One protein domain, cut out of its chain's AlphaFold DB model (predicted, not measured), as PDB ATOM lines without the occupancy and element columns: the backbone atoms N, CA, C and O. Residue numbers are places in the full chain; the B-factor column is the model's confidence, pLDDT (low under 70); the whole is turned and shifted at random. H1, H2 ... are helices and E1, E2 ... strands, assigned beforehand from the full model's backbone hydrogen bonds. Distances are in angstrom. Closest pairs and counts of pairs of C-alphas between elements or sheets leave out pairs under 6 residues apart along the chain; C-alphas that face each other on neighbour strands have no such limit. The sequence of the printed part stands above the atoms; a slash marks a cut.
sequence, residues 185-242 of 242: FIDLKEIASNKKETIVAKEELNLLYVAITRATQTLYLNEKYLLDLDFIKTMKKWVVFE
ATOM      1  N   PHE A 185     235.529 249.720 180.221       82.88
ATOM      2  CA  PHE A 185     235.728 249.160 178.886       82.88
ATOM      3  C   PHE A 185     236.983 248.293 178.816       82.88
ATOM      4  O   PHE A 185     237.906 248.438 179.620       82.88
ATOM      5  N   ILE A 186     237.020 247.432 177.797       85.88
ATOM      6  CA  ILE A 186     238.121 246.506 177.540       85.88
ATOM      7  C   ILE A 186     239.492 247.197 177.542       85.88
ATOM      8  O   ILE A 186     239.735 248.148 176.798       85.88
ATOM      9  N   ASP A 187     240.404 246.684 178.368       90.06
ATOM     10  CA  ASP A 187     241.782 247.158 178.442       90.06
ATOM     11  C   ASP A 187     242.690 246.296 177.554       90.06
ATOM     12  O   ASP A 187     243.144 245.209 177.919       90.06
ATOM     13  N   LEU A 188     242.961 246.789 176.345       91.06
ATOM     14  CA  LEU A 188     243.838 246.094 175.404       91.06
ATOM     15  C   LEU A 188     245.299 246.055 175.870       91.06
ATOM     16  O   LEU A 188     246.018 245.127 175.488       91.06
ATOM     17  N   LYS A 189     245.752 247.032 176.669       90.50
ATOM     18  CA  LYS A 189     247.122 247.063 177.201       90.50
ATOM     19  C   LYS A 189     247.300 245.957 178.229       90.50
ATOM     20  O   LYS A 189     248.278 245.216 178.144       90.50
ATOM     21  N   GLU A 190     246.333 245.797 179.126       89.88
ATOM     22  CA  GLU A 190     246.307 244.709 180.104       89.88
ATOM     23  C   GLU A 190     246.299 243.344 179.408       89.88
ATOM     24  O   GLU A 190     247.177 242.517 179.666       89.88
ATOM     25  N   ILE A 191     245.392 243.127 178.448       88.94
ATOM     26  CA  ILE A 191     245.303 241.853 177.717       88.94
ATOM     27  C   ILE A 191     246.621 241.535 177.000       88.94
ATOM     28  O   ILE A 191     247.152 240.431 177.128       88.94
ATOM     29  N   ALA A 192     247.189 242.503 176.274       88.88
ATOM     30  CA  ALA A 192     248.441 242.300 175.549       88.88
ATOM     31  C   ALA A 192     249.639 242.059 176.488       88.88
ATOM     32  O   ALA A 192     250.570 241.334 176.126       88.88
ATOM     33  N   SER A 193     249.624 242.637 177.695       88.50
ATOM     34  CA  SER A 193     250.694 242.473 178.689       88.50
ATOM     35  C   SER A 193     250.840 241.030 179.179       88.50
ATOM     36  O   SER A 193     251.956 240.591 179.466       88.50
ATOM     37  N   ASN A 194     249.747 240.260 179.155       88.19
ATOM     38  CA  ASN A 194     249.739 238.850 179.537       88.19
ATOM     39  C   ASN A 194     250.489 237.947 178.541       88.19
ATOM     40  O   ASN A 194     250.714 236.776 178.842       88.19
ATOM     41  N   LYS A 195     250.882 238.471 177.362       84.94
ATOM     42  CA  LYS A 195     251.636 237.761 176.304       84.94
ATOM     43  C   LYS A 195     251.067 236.376 175.977       84.94
ATOM     44  O   LYS A 195     251.799 235.440 175.655       84.94
ATOM     45  N   LYS A 196     249.749 236.249 176.078       87.88
ATOM     46  CA  LYS A 196     248.992 235.053 175.741       87.88
ATOM     47  C   LYS A 196     248.004 235.438 174.663       87.88
ATOM     48  O   LYS A 196     247.325 236.455 174.796       87.88
ATOM     49  N   GLU A 197     247.936 234.619 173.619       90.25
ATOM     50  CA  GLU A 197     246.927 234.795 172.586       90.25
ATOM     51  C   GLU A 197     245.536 234.793 173.226       90.25
ATOM     52  O   GLU A 197     245.147 233.845 173.913       90.25
ATOM     53  N   THR A 198     244.835 235.908 173.061       88.50
ATOM     54  CA  THR A 198     243.528 236.166 173.645       88.50
ATOM     55  C   THR A 198     242.605 236.638 172.540       88.50
ATOM     56  O   THR A 198     242.899 237.608 171.834       88.50
ATOM     57  N   ILE A 199     241.486 235.938 172.400       88.56
ATOM     58  CA  ILE A 199     240.419 236.314 171.484       88.56
ATOM     59  C   ILE A 199     239.586 237.404 172.153       88.56
ATOM     60  O   ILE A 199     239.134 237.257 173.288       88.56
ATOM     61  N   VAL A 200     239.402 238.506 171.439       86.94
ATOM     62  CA  VAL A 200     238.599 239.650 171.847       86.94
ATOM     63  C   VAL A 200     237.459 239.808 170.853       86.94
ATOM     64  O   VAL A 200     237.691 240.017 169.664       86.94
ATOM     65  N   ALA A 201     236.229 239.751 171.355       85.81
ATOM     66  CA  ALA A 201     235.041 240.020 170.557       85.81
ATOM     67  C   ALA A 201     235.075 241.461 170.024       85.81
ATOM     68  O   ALA A 201     235.267 242.414 170.789       85.81
ATOM     69  N   LYS A 202     234.880 241.651 168.716       87.50
ATOM     70  CA  LYS A 202     234.859 242.986 168.088       87.50
ATOM     71  C   LYS A 202     233.794 243.892 168.690       87.50
ATOM     72  O   LYS A 202     233.967 245.109 168.706       87.50
ATOM     73  N   GLU A 203     232.709 243.321 169.194       82.94
ATOM     74  CA  GLU A 203     231.619 244.023 169.864       82.94
ATOM     75  C   GLU A 203     232.117 244.861 171.047       82.94
ATOM     76  O   GLU A 203     231.635 245.977 171.235       82.94
ATOM     77  N   GLU A 204     233.120 244.381 171.787       81.69
ATOM     78  CA  GLU A 204     233.720 245.092 172.922       81.69
ATOM     79  C   GLU A 204     234.412 246.386 172.483       81.69
ATOM     80  O   GLU A 204     234.188 247.461 173.047       81.69
ATOM     81  N   LEU A 205     235.200 246.307 171.407       87.94
ATOM     82  CA  LEU A 205     235.839 247.478 170.811       87.94
ATOM     83  C   LEU A 205     234.831 248.423 170.170       87.94
ATOM     84  O   LEU A 205     234.945 249.640 170.313       87.94
ATOM     85  N   ASN A 206     233.836 247.875 169.478       88.56
ATOM     86  CA  ASN A 206     232.778 248.666 168.866       88.56
ATOM     87  C   ASN A 206     231.987 249.434 169.927       88.56
ATOM     88  O   ASN A 206     231.586 250.570 169.682       88.56
ATOM     89  N   LEU A 207     231.782 248.852 171.110       84.19
ATOM     90  CA  LEU A 207     231.103 249.519 172.213       84.19
ATOM     91  C   LEU A 207     231.926 250.687 172.768       84.19
ATOM     92  O   LEU A 207     231.367 251.766 172.975       84.19
ATOM     93  N   LEU A 208     233.242 250.507 172.946       88.62
ATOM     94  CA  LEU A 208     234.154 251.594 173.321       88.62
ATOM     95  C   LEU A 208     234.165 252.701 172.255       88.62
ATOM     96  O   LEU A 208     234.025 253.876 172.582       88.62
ATOM     97  N   TYR A 209     234.239 252.333 170.974       91.00
ATOM     98  CA  TYR A 209     234.144 253.272 169.853       91.00
ATOM     99  C   TYR A 209     232.823 254.056 169.867       91.00
ATOM    100  O   TYR A 209     232.814 255.279 169.701       91.00
ATOM    101  N   VAL A 210     231.696 253.378 170.102       88.94
ATOM    102  CA  VAL A 210     230.397 254.041 170.248       88.94
ATOM    103  C   VAL A 210     230.463 255.053 171.383       88.94
ATOM    104  O   VAL A 210     230.100 256.197 171.147       88.94
ATOM    105  N   ALA A 211     230.967 254.679 172.560       85.50
ATOM    106  CA  ALA A 211     231.037 255.563 173.721       85.50
ATOM    107  C   ALA A 211     231.926 256.802 173.476       85.50
ATOM    108  O   ALA A 211     231.500 257.927 173.735       85.50
ATOM    109  N   ILE A 212     233.108 256.612 172.882       90.62
ATOM    110  CA  ILE A 212     234.037 257.692 172.503       90.62
ATOM    111  C   ILE A 212     233.370 258.676 171.534       90.62
ATOM    112  O   ILE A 212     233.429 259.887 171.729       90.62
ATOM    113  N   THR A 213     232.672 258.166 170.515       92.25
ATOM    114  CA  THR A 213     232.010 259.000 169.493       92.25
ATOM    115  C   THR A 213     230.743 259.700 169.982       92.25
ATOM    116  O   THR A 213     230.058 260.332 169.182       92.25
ATOM    117  N   ARG A 214     230.379 259.579 171.266       89.62
ATOM    118  CA  ARG A 214     229.257 260.343 171.832       89.62
ATOM    119  C   ARG A 214     229.655 261.773 172.203       89.62
ATOM    120  O   ARG A 214     228.768 262.605 172.370       89.62
ATOM    121  N   ALA A 215     230.950 262.047 172.365       88.31
ATOM    122  CA  ALA A 215     231.463 263.379 172.664       88.31
ATOM    123  C   ALA A 215     231.483 264.253 171.404       88.31
ATOM    124  O   ALA A 215     232.058 263.857 170.392       88.31
ATOM    125  N   THR A 216     230.906 265.454 171.475       86.88
ATOM    126  CA  THR A 216     230.923 266.421 170.363       86.88
ATOM    127  C   THR A 216     231.938 267.545 170.550       86.88
ATOM    128  O   THR A 216     232.341 268.149 169.559       86.88
ATOM    129  N   GLN A 217     232.371 267.832 171.787       86.06
ATOM    130  CA  GLN A 217     233.368 268.876 172.070       86.06
ATOM    131  C   GLN A 217     234.522 268.358 172.934       86.06
ATOM    132  O   GLN A 217     235.672 268.425 172.515       86.06
ATOM    133  N   THR A 218     234.222 267.825 174.123       83.81
ATOM    134  CA  THR A 218     235.226 267.398 175.109       83.81
ATOM    135  C   THR A 218     235.040 265.931 175.479       83.81
ATOM    136  O   THR A 218     233.940 265.497 175.829       83.81
ATOM    137  N   LEU A 219     236.135 265.171 175.427       86.06
ATOM    138  CA  LEU A 219     236.199 263.774 175.841       86.06
ATOM    139  C   LEU A 219     237.240 263.626 176.953       86.06
ATOM    140  O   LEU A 219     238.425 263.856 176.722       86.06
ATOM    141  N   TYR A 220     236.806 263.186 178.131       81.88
ATOM    142  CA  TYR A 220     237.701 262.699 179.175       81.88
ATOM    143  C   TYR A 220     237.802 261.181 179.065       81.88
ATOM    144  O   TYR A 220     236.794 260.475 179.052       81.88
ATOM    145  N   LEU A 221     239.029 260.682 178.958       84.12
ATOM    146  CA  LEU A 221     239.317 259.275 178.724       84.12
ATOM    147  C   LEU A 221     240.527 258.866 179.564       84.12
ATOM    148  O   LEU A 221     241.511 259.603 179.634       84.12
ATOM    149  N   ASN A 222     240.464 257.689 180.184       85.56
ATOM    150  CA  ASN A 222     241.606 257.124 180.896       85.56
ATOM    151  C   ASN A 222     242.760 256.804 179.920       85.56
ATOM    152  O   ASN A 222     242.531 256.269 178.832       85.56
ATOM    153  N   GLU A 223     244.006 257.073 180.324       86.94
ATOM    154  CA  GLU A 223     245.217 256.834 179.519       86.94
ATOM    155  C   GLU A 223     245.358 255.388 179.021       86.94
ATOM    156  O   GLU A 223     245.977 255.135 177.981       86.94
ATOM    157  N   LYS A 224     244.768 254.415 179.722       88.38
ATOM    158  CA  LYS A 224     244.785 253.011 179.296       88.38
ATOM    159  C   LYS A 224     244.114 252.790 177.936       88.38
ATOM    160  O   LYS A 224     244.553 251.932 177.174       88.38
ATOM    161  N   TYR A 225     243.145 253.634 177.577       90.44
ATOM    162  CA  TYR A 225     242.448 253.587 176.288       90.44
ATOM    163  C   TYR A 225     243.161 254.348 175.165       90.44
ATOM    164  O   TYR A 225     242.773 254.224 174.003       90.44
ATOM    165  N   LEU A 226     244.209 255.117 175.473       91.00
ATOM    166  CA  LEU A 226     245.033 255.775 174.461       91.00
ATOM    167  C   LEU A 226     246.040 254.773 173.896       91.00
ATOM    168  O   LEU A 226     246.992 254.378 174.575       91.00
ATOM    169  N   LEU A 227     245.817 254.351 172.653       90.62
ATOM    170  CA  LEU A 227     246.643 253.364 171.961       90.62
ATOM    171  C   LEU A 227     247.470 254.049 170.871       90.62
ATOM    172  O   LEU A 227     246.912 254.605 169.925       90.62
ATOM    173  N   ASP A 228     248.794 253.989 170.982       91.69
ATOM    174  CA  ASP A 228     249.681 254.449 169.917       91.69
ATOM    175  C   ASP A 228     249.823 253.402 168.793       91.69
ATOM    176  O   ASP A 228     249.476 252.222 168.934       91.69
ATOM    177  N   LEU A 229     250.325 253.843 167.636       91.88
ATOM    178  CA  LEU A 229     250.442 252.993 166.449       91.88
ATOM    179  C   LEU A 229     251.410 251.820 166.640       91.88
ATOM    180  O   LEU A 229     251.234 250.783 165.998       91.88
ATOM    181  N   ASP A 230     252.428 251.960 167.483       92.81
ATOM    182  CA  ASP A 230     253.435 250.921 167.683       92.81
ATOM    183  C   ASP A 230     252.929 249.835 168.632       92.81
ATOM    184  O   ASP A 230     253.120 248.639 168.368       92.81
ATOM    185  N   PHE A 231     252.171 250.224 169.655       92.81
ATOM    186  CA  PHE A 231     251.378 249.318 170.465       92.81
ATOM    187  C   PHE A 231     250.384 248.549 169.593       92.81
ATOM    188  O   PHE A 231     250.397 247.319 169.622       92.81
ATOM    189  N   ILE A 232     249.597 249.229 168.747       90.62
ATOM    190  CA  ILE A 232     248.603 248.578 167.870       90.62
ATOM    191  C   ILE A 232     249.256 247.539 166.944       90.62
ATOM    192  O   ILE A 232     248.703 246.458 166.729       90.62
ATOM    193  N   LYS A 233     250.443 247.822 166.396       90.38
ATOM    194  CA  LYS A 233     251.184 246.847 165.574       90.38
ATOM    195  C   LYS A 233     251.646 245.646 166.397       90.38
ATOM    196  O   LYS A 233     251.598 244.516 165.914       90.38
ATOM    197  N   THR A 234     252.103 245.880 167.624       90.88
ATOM    198  CA  THR A 234     252.715 244.843 168.465       90.88
ATOM    199  C   THR A 234     251.672 243.959 169.145       90.88
ATOM    200  O   THR A 234     251.866 242.746 169.220       90.88
ATOM    201  N   MET A 235     250.549 244.530 169.587       91.38
ATOM    202  CA  MET A 235     249.488 243.806 170.292       91.38
ATOM    203  C   MET A 235     248.824 242.734 169.428       91.38
ATOM    204  O   MET A 235     248.381 241.727 169.965       91.38
ATOM    205  N   LYS A 236     248.815 242.893 168.096       87.75
ATOM    206  CA  LYS A 236     248.251 241.910 167.151       87.75
ATOM    207  C   LYS A 236     248.926 240.536 167.215       87.75
ATOM    208  O   LYS A 236     248.407 239.585 166.650       87.75
ATOM    209  N   LYS A 237     250.078 240.426 167.888       88.44
ATOM    210  CA  LYS A 237     250.732 239.145 168.198       88.44
ATOM    211  C   LYS A 237     250.008 238.346 169.285       88.44
ATOM    212  O   LYS A 237     250.172 237.139 169.345       88.44
ATOM    213  N   TRP A 238     249.280 239.030 170.165       89.44
ATOM    214  CA  TRP A 238     248.662 238.457 171.364       89.44
ATOM    215  C   TRP A 238     247.152 238.668 171.410       89.44
ATOM    216  O   TRP A 238     246.472 238.003 172.176       89.44
ATOM    217  N   VAL A 239     246.620 239.592 170.617       88.94
ATOM    218  CA  VAL A 239     245.196 239.917 170.596       88.94
ATOM    219  C   VAL A 239     244.642 239.628 169.214       88.94
ATOM    220  O   VAL A 239     245.058 240.241 168.227       88.94
ATOM    221  N   VAL A 240     243.693 238.699 169.167       89.19
ATOM    222  CA  VAL A 240     242.967 238.298 167.960       89.19
ATOM    223  C   VAL A 240     241.544 238.827 168.070       89.19
ATOM    224  O   VAL A 240     240.929 238.704 169.122       89.19
ATOM    225  N   PHE A 241     241.021 239.436 167.005       88.06
ATOM    226  CA  PHE A 241     239.666 239.993 167.001       88.06
ATOM    227  C   PHE A 241     238.702 239.098 166.224       88.06
ATOM    228  O   PHE A 241     238.869 238.942 165.009       88.06
ATOM    229  N   GLU A 242     237.671 238.591 166.897       82.81
ATOM    230  CA  GLU A 242     236.583 237.804 166.293       82.81
ATOM    231  C   GLU A 242     235.313 238.629 166.107       82.81
ATOM    232  O   GLU A 242     234.949 239.401 167.020       82.81
TER     233      GLU A 242
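Overview. This is residues 185 to 242 of the 242 residues of the protein "DNA helicase" of Helicobacter apodemus (UniProt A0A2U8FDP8). This is an elongated, open loop of chain: H2 makes much of one long side, E2 turns the chain back at the far end, and the link from E2 to H3 returns along the other side. At the opposite end two short strands, E1 and E3, lie side by side and tie the loop together, with H1 and H3 at that same end. Residues 213 to 218, of which 215 to 218 belong to E2, stick out at the far end. The printed part has 58 residues, with three named helices and three named strands in the order H1 E1 H2 E2 H3 E3; its class is mixed, helices and strands, and E1 and E3 form a parallel sheet of two. It is only just compact, close to loose, with a radius of gyration of the C-alphas of 12.1 A and spans of 37 by 21 by 15 A.

Arrangement. Start at H1, residues 188 to 193, and look next at E1, residues 198 to 200; their closest C-alphas, of Ile 191 and Thr 198, are 7.2 A apart. E1 is the parallel neighbour of E3, residues 239 to 241, at 35 degrees between directions; look for N 200 and O 240 at 2.8 A and N 240 and O 198 at 3.0 A, both within hydrogen-bond range. The closest C-alphas of H1 and E3, of Ala 192 and Val 239, are 6.4 A apart. H2, residues 202 to 212, touches no helix; its closest C-alpha pair with E3 is Lys 202 and Phe 241, 5.8 A. E2, residues 215 to 221, pairs with no named strand; the closest C-alphas of H2 and E2, of Ile 212 and Leu 219, are 7.3 A apart. H3, residues 229 to 235, only just touches H1, with 3 pairs of C-alphas within 8 A, the closest being those of Ala 192 and Met 235 at 5.6 A; they run the same way at a steep tilt of 55 degrees. H2 and H3 are apart, and so are E2 and H3. In H1, H2 and H3 every O i to N i+4 pair is within hydrogen-bond range.

Along the chain. Find C-alpha 188 at (243.838, 246.094, 175.404), where H1 begins; it is 8.4 A long. E1 measures 6.3 A. From C-alpha 202 at (234.859, 242.986, 168.088), H2 runs 15.4 A. E2 is 10.7 A long, H3 10.0 A, and E3 6.6 A, ending at C-alpha 241 at (239.666, 239.993, 167.001).

Size, cuts and confidence. The two C-alphas farthest apart are those of Lys 196 and Gln 217, at 37.4 A. The printed part has no cut and ends at the chain's last residue, 242. No link is long; that from E2 to H3, seven residues, is short, and the others are tight. The mean pLDDT of the printed part is 88.2, and no printed residue is under 70.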